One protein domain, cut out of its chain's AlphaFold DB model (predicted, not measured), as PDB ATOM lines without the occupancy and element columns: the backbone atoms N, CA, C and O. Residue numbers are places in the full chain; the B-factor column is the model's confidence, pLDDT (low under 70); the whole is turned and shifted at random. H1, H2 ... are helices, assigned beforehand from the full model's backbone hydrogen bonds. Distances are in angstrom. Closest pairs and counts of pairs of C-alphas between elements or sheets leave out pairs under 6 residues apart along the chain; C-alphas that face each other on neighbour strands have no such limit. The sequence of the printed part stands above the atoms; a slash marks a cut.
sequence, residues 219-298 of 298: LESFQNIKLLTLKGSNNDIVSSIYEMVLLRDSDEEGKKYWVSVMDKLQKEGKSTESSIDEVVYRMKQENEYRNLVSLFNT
ATOM      1  N   LEU A 219     206.349 205.400 112.092       88.88
ATOM      2  CA  LEU A 219     207.704 205.171 111.588       88.88
ATOM      3  C   LEU A 219     208.708 206.263 112.017       88.88
ATOM      4  O   LEU A 219     209.870 205.960 112.293       88.88
ATOM      5  N   GLU A 220     208.289 207.533 112.097       89.81
ATOM      6  CA  GLU A 220     209.164 208.638 112.521       89.81
ATOM      7  C   GLU A 220     209.534 208.486 114.004       89.81
ATOM      8  O   GLU A 220     210.695 208.657 114.381       89.81
ATOM      9  N   SER A 221     208.561 208.143 114.844       86.56
ATOM     10  CA  SER A 221     208.745 207.906 116.272       86.56
ATOM     11  C   SER A 221     209.644 206.689 116.523       86.56
ATOM     12  O   SER A 221     210.568 206.787 117.333       86.56
ATOM     13  N   PHE A 222     209.466 205.591 115.776       89.50
ATOM     14  CA  PHE A 222     210.347 204.419 115.846       89.50
ATOM     15  C   PHE A 222     211.801 204.767 115.530       89.50
ATOM     16  O   PHE A 222     212.709 204.449 116.301       89.50
ATOM     17  N   GLN A 223     212.023 205.495 114.437       91.38
ATOM     18  CA  GLN A 223     213.356 205.952 114.041       91.38
ATOM     19  C   GLN A 223     213.999 206.834 115.107       91.38
ATOM     20  O   GLN A 223     215.178 206.674 115.408       91.38
ATOM     21  N   ASN A 224     213.233 207.755 115.697       88.94
ATOM     22  CA  ASN A 224     213.738 208.631 116.752       88.94
ATOM     23  C   ASN A 224     214.172 207.840 117.990       88.94
ATOM     24  O   ASN A 224     215.184 208.185 118.595       88.94
ATOM     25  N   ILE A 225     213.445 206.779 118.345       88.75
ATOM     26  CA  ILE A 225     213.813 205.884 119.449       88.75
ATOM     27  C   ILE A 225     215.093 205.112 119.112       88.75
ATOM     28  O   ILE A 225     216.049 205.163 119.885       88.75
ATOM     29  N   LYS A 226     215.161 204.463 117.941       90.62
ATOM     30  CA  LYS A 226     216.345 203.701 117.503       90.62
ATOM     31  C   LYS A 226     217.601 204.574 117.393       90.62
ATOM     32  O   LYS A 226     218.691 204.141 117.758       90.62
ATOM     33  N   LEU A 227     217.454 205.838 116.992       90.56
ATOM     34  CA  LEU A 227     218.543 206.821 116.970       90.56
ATOM     35  C   LEU A 227     219.193 207.046 118.344       90.56
ATOM     36  O   LEU A 227     220.392 207.327 118.423       90.56
ATOM     37  N   LEU A 228     218.438 206.918 119.440       87.25
ATOM     38  CA  LEU A 228     218.986 207.098 120.787       87.25
ATOM     39  C   LEU A 228     219.993 206.003 121.149       87.25
ATOM     40  O   LEU A 228     220.898 206.273 121.945       87.25
ATOM     41  N   THR A 229     219.870 204.822 120.543       88.25
ATOM     42  CA  THR A 229     220.589 203.605 120.936       88.25
ATOM     43  C   THR A 229     221.661 203.164 119.943       88.25
ATOM     44  O   THR A 229     222.301 202.140 120.170       88.25
ATOM     45  N   LEU A 230     221.890 203.925 118.867       91.25
ATOM     46  CA  LEU A 230     222.966 203.645 117.916       91.25
ATOM     47  C   LEU A 230     224.334 203.671 118.607       91.25
ATOM     48  O   LEU A 230     224.687 204.639 119.288       91.25
ATOM     49  N   LYS A 231     225.115 202.610 118.391       90.50
ATOM     50  CA  LYS A 231     226.489 202.455 118.877       90.50
ATOM     51  C   LYS A 231     227.318 201.623 117.897       90.50
ATOM     52  O   LYS A 231     226.776 201.015 116.981       90.50
ATOM     53  N   GLY A 232     228.628 201.586 118.129       93.00
ATOM     54  CA  GLY A 232     229.570 200.779 117.355       93.00
ATOM     55  C   GLY A 232     230.357 201.584 116.324       93.00
ATOM     56  O   GLY A 232     230.484 202.806 116.417       93.00
ATOM     57  N   SER A 233     230.942 200.872 115.366       96.62
ATOM     58  CA  SER A 233     231.675 201.469 114.249       96.62
ATOM     59  C   SER A 233     230.724 202.138 113.249       96.62
ATOM     60  O   SER A 233     229.524 201.876 113.251       96.62
ATOM     61  N   ASN A 234     231.250 202.947 112.322       97.81
ATOM     62  CA  ASN A 234     230.434 203.503 111.231       97.81
ATOM     63  C   ASN A 234     229.737 202.399 110.411       97.81
ATOM     64  O   ASN A 234     228.641 202.610 109.903       97.81
ATOM     65  N   ASN A 235     230.342 201.209 110.321       97.25
ATOM     66  CA  ASN A 235     229.757 200.050 109.651       97.25
ATOM     67  C   ASN A 235     228.513 199.528 110.388       97.25
ATOM     68  O   ASN A 235     227.495 199.255 109.753       97.25
ATOM     69  N   ASP A 236     228.594 199.422 111.716       95.88
ATOM     70  CA  ASP A 236     227.490 198.959 112.568       95.88
ATOM     71  C   ASP A 236     226.364 199.996 112.582       95.88
ATOM     72  O   ASP A 236     225.201 199.672 112.352       95.88
ATOM     73  N   ILE A 237     226.729 201.274 112.732       96.75
ATOM     74  CA  ILE A 237     225.788 202.393 112.729       96.75
ATOM     75  C   ILE A 237     225.019 202.457 111.407       96.75
ATOM     76  O   ILE A 237     223.799 202.595 111.426       96.75
ATOM     77  N   VAL A 238     225.691 202.338 110.258       97.62
ATOM     78  CA  VAL A 238     225.009 202.367 108.955       97.62
ATOM     79  C   VAL A 238     224.071 201.173 108.782       97.62
ATOM     80  O   VAL A 238     222.965 201.376 108.287       97.62
ATOM     81  N   SER A 239     224.447 199.966 109.224       95.69
ATOM     82  CA  SER A 239     223.526 198.816 109.240       95.69
ATOM     83  C   SER A 239     222.256 199.122 110.030       95.69
ATOM     84  O   SER A 239     221.156 198.992 109.498       95.69
ATOM     85  N   SER A 240     222.395 199.632 111.255       94.44
ATOM     86  CA  SER A 240     221.236 199.989 112.076       94.44
ATOM     87  C   SER A 240     220.422 201.149 111.489       94.44
ATOM     88  O   SER A 240     219.201 201.188 111.643       94.44
ATOM     89  N   ILE A 241     221.060 202.089 110.778       96.19
ATOM     90  CA  ILE A 241     220.346 203.149 110.058       96.19
ATOM     91  C   ILE A 241     219.477 202.549 108.942       96.19
ATOM     92  O   ILE A 241     218.328 202.963 108.798       96.19
ATOM     93  N   TYR A 242     219.981 201.579 108.176       96.00
ATOM     94  CA  TYR A 242     219.185 200.870 107.166       96.00
ATOM     95  C   TYR A 242     217.966 200.188 107.785       96.00
ATOM     96  O   TYR A 242     216.839 200.411 107.336       96.00
ATOM     97  N   GLU A 243     218.187 199.435 108.862       93.00
ATOM     98  CA  GLU A 243     217.125 198.720 109.565       93.00
ATOM     99  C   GLU A 243     216.045 199.669 110.087       93.00
ATOM    100  O   GLU A 243     214.865 199.367 109.963       93.00
ATOM    101  N   MET A 244     216.409 200.835 110.631       93.31
ATOM    102  CA  MET A 244     215.420 201.758 111.202       93.31
ATOM    103  C   MET A 244     214.780 202.699 110.167       93.31
ATOM    104  O   MET A 244     213.605 203.049 110.290       93.31
ATOM    105  N   VAL A 245     215.534 203.162 109.161       95.31
ATOM    106  CA  VAL A 245     215.057 204.157 108.184       95.31
ATOM    107  C   VAL A 245     214.326 203.487 107.032       95.31
ATOM    108  O   VAL A 245     213.296 203.997 106.600       95.31
ATOM    109  N   LEU A 246     214.851 202.364 106.544       95.12
ATOM    110  CA  LEU A 246     214.356 201.673 105.354       95.12
ATOM    111  C   LEU A 246     213.667 200.342 105.682       95.12
ATOM    112  O   LEU A 246     213.187 199.682 104.765       95.12
ATOM    113  N   LEU A 247     213.592 199.959 106.965       93.31
ATOM    114  CA  LEU A 247     213.000 198.701 107.433       93.31
ATOM    115  C   LEU A 247     213.511 197.485 106.654       93.31
ATOM    116  O   LEU A 247     212.747 196.564 106.373       93.31
ATOM    117  N   ARG A 248     214.811 197.452 106.343       93.75
ATOM    118  CA  ARG A 248     215.487 196.327 105.682       93.75
ATOM    119  C   ARG A 248     216.962 196.253 106.046       93.75
ATOM    120  O   ARG A 248     217.536 197.237 106.508       93.75
ATOM    121  N   ASP A 249     217.572 195.123 105.729       93.88
ATOM    122  CA  ASP A 249     219.015 194.959 105.838       93.88
ATOM    123  C   ASP A 249     219.730 195.771 104.746       93.88
ATOM    124  O   ASP A 249     219.233 195.958 103.623       93.88
ATOM    125  N   SER A 250     220.920 196.264 105.081       95.00
ATOM    126  CA  SER A 250     221.777 196.969 104.135       95.00
ATOM    127  C   SER A 250     222.375 195.993 103.124       95.00
ATOM    128  O   SER A 250     223.010 195.015 103.516       95.00
ATOM    129  N   ASP A 251     222.255 196.293 101.837       96.12
ATOM    130  CA  ASP A 251     223.055 195.633 100.809       96.12
ATOM    131  C   ASP A 251     224.510 196.137 100.856       96.12
ATOM    132  O   ASP A 251     224.775 197.257 101.295       96.12
ATOM    133  N   GLU A 252     225.465 195.318 100.412       97.12
ATOM    134  CA  GLU A 252     226.901 195.623 100.524       97.12
ATOM    135  C   GLU A 252     227.304 196.937  99.830       97.12
ATOM    136  O   GLU A 252     228.113 197.707 100.357       97.12
ATOM    137  N   GLU A 253     226.741 197.220  98.651       97.44
ATOM    138  CA  GLU A 253     227.071 198.423  97.881       97.44
ATOM    139  C   GLU A 253     226.526 199.683  98.557       97.44
ATOM    140  O   GLU A 253     227.276 200.633  98.809       97.44
ATOM    141  N   GLY A 254     225.243 199.667  98.914       97.19
ATOM    142  CA  GLY A 254     224.586 200.739  99.641       97.19
ATOM    143  C   GLY A 254     225.249 200.993 100.991       97.19
ATOM    144  O   GLY A 254     225.596 202.135 101.308       97.19
ATOM    145  N   LYS A 255     225.546 199.934 101.751       97.88
ATOM    146  CA  LYS A 255     226.270 200.033 103.022       97.88
ATOM    147  C   LYS A 255     227.610 200.737 102.842       97.88
ATOM    148  O   LYS A 255     227.890 201.720 103.530       97.88
ATOM    149  N   LYS A 256     228.420 200.288 101.879       98.38
ATOM    150  CA  LYS A 256     229.727 200.887 101.579       98.38
ATOM    151  C   LYS A 256     229.606 202.363 101.201       98.38
ATOM    152  O   LYS A 256     230.418 203.175 101.650       98.38
ATOM    153  N   TYR A 257     228.601 202.719 100.402       98.38
ATOM    154  CA  TYR A 257     228.331 204.107 100.048       98.38
ATOM    155  C   TYR A 257     228.039 204.955 101.294       98.38
ATOM    156  O   TYR A 257     228.729 205.948 101.528       98.38
ATOM    157  N   TRP A 258     227.090 204.549 102.139       98.44
ATOM    158  CA  TRP A 258     226.700 205.341 103.310       98.44
ATOM    159  C   TRP A 258     227.778 205.405 104.391       98.44
ATOM    160  O   TRP A 258     227.960 206.466 104.988       98.44
ATOM    161  N   VAL A 259     228.568 204.341 104.572       98.56
ATOM    162  CA  VAL A 259     229.771 204.386 105.421       98.56
ATOM    163  C   VAL A 259     230.750 205.435 104.894       98.56
ATOM    164  O   VAL A 259     231.235 206.258 105.665       98.56
ATOM    165  N   SER A 260     230.977 205.496 103.576       98.56
ATOM    166  CA  SER A 260     231.871 206.504 102.988       98.56
ATOM    167  C   SER A 260     231.363 207.943 103.168       98.56
ATOM    168  O   SER A 260     232.161 208.863 103.365       98.56
ATOM    169  N   VAL A 261     230.039 208.145 103.145       98.50
ATOM    170  CA  VAL A 261     229.411 209.441 103.444       98.50
ATOM    171  C   VAL A 261     229.656 209.810 104.905       98.50
ATOM    172  O   VAL A 261     230.085 210.930 105.180       98.50
ATOM    173  N   MET A 262     229.443 208.872 105.829       98.06
ATOM    174  CA  MET A 262     229.661 209.081 107.260       98.06
ATOM    175  C   MET A 262     231.131 209.400 107.580       98.06
ATOM    176  O   MET A 262     231.410 210.401 108.241       98.06
ATOM    177  N   ASP A 263     232.071 208.631 107.024       98.38
ATOM    178  CA  ASP A 263     233.516 208.859 107.164       98.38
ATOM    179  C   ASP A 263     233.925 210.246 106.658       98.38
ATOM    180  O   ASP A 263     234.761 210.926 107.259       98.38
ATOM    181  N   LYS A 264     233.361 210.675 105.523       98.50
ATOM    182  CA  LYS A 264     233.644 211.990 104.945       98.50
ATOM    183  C   LYS A 264     233.174 213.113 105.872       98.50
ATOM    184  O   LYS A 264     233.942 214.035 106.121       98.50
ATOM    185  N   LEU A 265     231.957 213.017 106.408       98.31
ATOM    186  CA  LEU A 265     231.399 214.016 107.326       98.31
ATOM    187  C   LEU A 265     232.241 214.151 108.604       98.31
ATOM    188  O   LEU A 265     232.519 215.264 109.050       98.31
ATOM    189  N   GLN A 266     232.711 213.029 109.154       97.94
ATOM    190  CA  GLN A 266     233.598 213.030 110.318       97.94
ATOM    191  C   GLN A 266     234.983 213.615 109.992       97.94
ATOM    192  O   GLN A 266     235.518 214.393 110.780       97.94
ATOM    193  N   LYS A 267     235.551 213.322 108.810       98.19
ATOM    194  CA  LYS A 267     236.801 213.957 108.330       98.19
ATOM    195  C   LYS A 267     236.665 215.470 108.149       98.19
ATOM    196  O   LYS A 267     237.648 216.189 108.306       98.19
ATOM    197  N   GLU A 268     235.463 215.951 107.845       98.25
ATOM    198  CA  GLU A 268     235.119 217.377 107.772       98.25
ATOM    199  C   GLU A 268     234.866 218.007 109.159       98.25
ATOM    200  O   GLU A 268     234.574 219.198 109.253       98.25
ATOM    201  N   GLY A 269     235.012 217.239 110.246       98.00
ATOM    202  CA  GLY A 269     234.922 217.720 111.624       98.00
ATOM    203  C   GLY A 269     233.530 217.641 112.251       98.00
ATOM    204  O   GLY A 269     233.341 218.154 113.355       98.00
ATOM    205  N   LYS A 270     232.544 217.009 111.594       98.06
ATOM    206  CA  LYS A 270     231.239 216.756 112.224       98.06
ATOM    207  C   LYS A 270     231.371 215.700 113.325       98.06
ATOM    208  O   LYS A 270     232.107 214.726 113.178       98.06
ATOM    209  N   SER A 271     230.608 215.859 114.411       96.81
ATOM    210  CA  SER A 271     230.479 214.802 115.423       96.81
ATOM    211  C   SER A 271     229.803 213.560 114.831       96.81
ATOM    212  O   SER A 271     229.186 213.620 113.760       96.81
ATOM    213  N   THR A 272     229.886 212.432 115.536       94.88
ATOM    214  CA  THR A 272     229.188 211.201 115.146       94.88
ATOM    215  C   THR A 272     227.683 211.425 115.059       94.88
ATOM    216  O   THR A 272     227.085 211.073 114.048       94.88
ATOM    217  N   GLU A 273     227.078 212.088 116.044       93.56
ATOM    218  CA  GLU A 273     225.643 212.399 116.058       93.56
ATOM    219  C   GLU A 273     225.250 213.283 114.872       93.56
ATOM    220  O   GLU A 273     224.317 212.959 114.144       93.56
ATOM    221  N   SER A 274     226.007 214.354 114.610       95.81
ATOM    222  CA  SER A 274     225.724 215.240 113.475       95.81
ATOM    223  C   SER A 274     225.903 214.535 112.125       95.81
ATOM    224  O   SER A 274     225.209 214.856 111.159       95.81
ATOM    225  N   SER A 275     226.824 213.572 112.048       97.69
ATOM    226  CA  SER A 275     227.014 212.732 110.863       97.69
ATOM    227  C   SER A 275     225.856 211.747 110.669       97.69
ATOM    228  O   SER A 275     225.386 211.599 109.544       97.69
ATOM    229  N   ILE A 276     225.359 211.128 111.747       96.88
ATOM    230  CA  ILE A 276     224.170 210.260 111.729       96.88
ATOM    231  C   ILE A 276     222.949 211.046 111.247       96.88
ATOM    232  O   ILE A 276     222.281 210.605 110.314       96.88
ATOM    233  N   ASP A 277     222.690 212.220 111.829       95.62
ATOM    234  CA  ASP A 277     221.545 213.064 111.466       95.62
ATOM    235  C   ASP A 277     221.562 213.423 109.972       95.62
ATOM    236  O   ASP A 277     220.535 213.362 109.294       95.62
ATOM    237  N   GLU A 278     222.738 213.755 109.432       97.75
ATOM    238  CA  GLU A 278     222.923 214.056 108.012       97.75
ATOM    239  C   GLU A 278     222.702 212.825 107.118       97.75
ATOM    240  O   GLU A 278     222.048 212.936 106.081       97.75
ATOM    241  N   VAL A 279     223.229 211.654 107.496       98.00
ATOM    242  CA  VAL A 279     223.027 210.403 106.743       98.00
ATOM    243  C   VAL A 279     221.548 210.028 106.720       98.00
ATOM    244  O   VAL A 279     220.997 209.794 105.645       98.00
ATOM    245  N   VAL A 280     220.880 210.052 107.876       97.12
ATOM    246  CA  VAL A 280     219.439 209.789 107.984       97.12
ATOM    247  C   VAL A 280     218.645 210.793 107.161       97.12
ATOM    248  O   VAL A 280     217.751 210.400 106.414       97.12
ATOM    249  N   TYR A 281     218.978 212.084 107.247       97.00
ATOM    250  CA  TYR A 281     218.329 213.117 106.446       97.00
ATOM    251  C   TYR A 281     218.425 212.814 104.948       97.00
ATOM    252  O   TYR A 281     217.410 212.886 104.256       97.00
ATOM    253  N   ARG A 282     219.616 212.440 104.457       97.94
ATOM    254  CA  ARG A 282     219.843 212.098 103.047       97.94
ATOM    255  C   ARG A 282     219.096 210.837 102.631       97.94
ATOM    256  O   ARG A 282     218.404 210.882 101.622       97.94
ATOM    257  N   MET A 283     219.155 209.764 103.420       97.50
ATOM    258  CA  MET A 283     218.390 208.541 103.148       97.50
ATOM    259  C   MET A 283     216.885 208.812 103.062       97.50
ATOM    260  O   MET A 283     216.211 208.291 102.180       97.50
ATOM    261  N   LYS A 284     216.353 209.695 103.917       96.62
ATOM    262  CA  LYS A 284     214.941 210.105 103.869       96.62
ATOM    263  C   LYS A 284     214.558 210.881 102.603       96.62
ATOM    264  O   LYS A 284     213.369 211.021 102.315       96.62
ATOM    265  N   GLN A 285     215.526 211.398 101.844       97.25
ATOM    266  CA  GLN A 285     215.263 212.027 100.548       97.25
ATOM    267  C   GLN A 285     215.158 211.019  99.400       97.25
ATOM    268  O   GLN A 285     214.622 211.384  98.351       97.25
ATOM    269  N   GLU A 286     215.631 209.786  99.586       97.06
ATOM    270  CA  GLU A 286     215.634 208.754  98.552       97.06
ATOM    271  C   GLU A 286     214.218 208.267  98.218       97.06
ATOM    272  O   GLU A 286     213.306 208.266  99.053       97.06
ATOM    273  N   ASN A 287     214.027 207.813  96.976       97.56
ATOM    274  CA  ASN A 287     212.736 207.278  96.526       97.56
ATOM    275  C   ASN A 287     212.320 206.038  97.323       97.56
ATOM    276  O   ASN A 287     211.136 205.854  97.587       97.56
ATOM    277  N   GLU A 288     213.288 205.219  97.735       95.94
ATOM    278  CA  GLU A 288     213.047 204.033  98.554       95.94
ATOM    279  C   GLU A 288     212.327 204.385  99.864       95.94
ATOM    280  O   GLU A 288     211.291 203.800 100.177       95.94
ATOM    281  N   TYR A 289     212.800 205.415 100.570       96.38
ATOM    282  CA  TYR A 289     212.159 205.887 101.795       96.38
ATOM    283  C   TYR A 289     210.743 206.418 101.546       96.38
ATOM    284  O   TYR A 289     209.817 206.126 102.299       96.38
ATOM    285  N   ARG A 290     210.542 207.192 100.472       96.06
ATOM    286  CA  ARG A 290     209.211 207.727 100.125       96.06
ATOM    287  C   ARG A 290     208.214 206.610  99.824       96.06
ATOM    288  O   ARG A 290     207.067 206.693 100.260       96.06
ATOM    289  N   ASN A 291     208.661 205.570  99.122       95.44
ATOM    290  CA  ASN A 291     207.855 204.385  98.847       95.44
ATOM    291  C   ASN A 291     207.489 203.669 100.150       95.44
ATOM    292  O   ASN A 291     206.317 203.367 100.356       95.44
ATOM    293  N   LEU A 292     208.450 203.477 101.056       94.12
ATOM    294  CA  LEU A 292     208.194 202.887 102.369       94.12
ATOM    295  C   LEU A 292     207.141 203.676 103.158       94.12
ATOM    296  O   LEU A 292     206.160 203.103 103.616       94.12
ATOM    297  N   VAL A 293     207.298 204.999 103.273       93.69
ATOM    298  CA  VAL A 293     206.345 205.861 103.993       93.69
ATOM    299  C   VAL A 293     204.936 205.763 103.408       93.69
ATOM    300  O   VAL A 293     203.959 205.846 104.150       93.69
ATOM    301  N   SER A 294     204.797 205.568 102.094       93.50
ATOM    302  CA  SER A 294     203.477 205.419 101.473       93.50
ATOM    303  C   SER A 294     202.710 204.188 101.975       93.50
ATOM    304  O   SER A 294     201.490 204.261 102.066       93.50
ATOM    305  N   LEU A 295     203.408 203.127 102.399       91.56
ATOM    306  CA  LEU A 295     202.806 201.904 102.951       91.56
ATOM    307  C   LEU A 295     202.228 202.089 104.362       91.56
ATOM    308  O   LEU A 295     201.386 201.310 104.781       91.56
ATOM    309  N   PHE A 296     202.661 203.118 105.096       85.75
ATOM    310  CA  PHE A 296     202.115 203.454 106.419       85.75
ATOM    311  C   PHE A 296     200.878 204.361 106.346       85.75
ATOM    312  O   PHE A 296     200.243 204.618 107.363       85.75
ATOM    313  N   ASN A 297     200.564 204.904 105.164       81.25
ATOM    314  CA  ASN A 297     199.445 205.833 104.962       81.25
ATOM    315  C   ASN A 297     198.244 205.188 104.245       81.25
ATOM    316  O   ASN A 297     197.298 205.900 103.902       81.25
ATOM    317  N   THR A 298     198.309 203.884 103.974       68.88
ATOM    318  CA  THR A 298     197.245 203.074 103.355       68.88
ATOM    319  C   THR A 298     196.415 202.368 104.404       68.88
ATOM    320  O   THR A 298     195.172 202.412 104.274       68.88
TER     321      THR A 298
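What this domain is: This is residues 219 to 298 of the 298 residues of an uncharacterized protein of Arthromitus sp. (strain SFB-mouse-Japan) (UniProt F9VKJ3). The longest helix, H3, crosses H2 and H4 in a three-helix core whose centres make a triangle; H1 folds back beside H2, and H5 extends the body away from H3. You have 80 printed residues with five named helices, H1 to H5 in chain order, and no named strand: all helix. The whole is compact, radius of gyration of the C-alphas 12.3 A, but elongated, spanning 41 by 26 by 18 A.

Where its parts are: Find C-alpha 252 at (226.901, 195.623, 100.524); H3 runs 22.3 A to residue 267. H2 is residues 234 to 245, H4 272 to 283, H1 219 to 228; H5, 287 to 295, ends at (202.806, 201.904, 102.951).

How they stand to each other: Look at H2, the hub: residues 234 to 239 alone touch H3, C-alphas 234 and 259 closest at 5.9 A, steep tilt 64 degrees. H2 only just touches H4, 3 pairs within 8 A, C-alphas 241 and 280 closest at 7.0 A. H3 and H4 form a hairpin, C-alphas 262 and 275 closest at 5.8 A; so do H1 and H2, C-alphas 223 and 244 at 5.5 A. H5 touches no helix. Every O i to N i+4 pair is within hydrogen-bond range in H2, H3 and H4, 5 of 6 in H1, 4 of 5 in H5.

The domain as a whole: C-alphas 267 and 298 are farthest apart, 41.3 A. The printed part has no cut and no long link; residue 298 alone has pLDDT under 70.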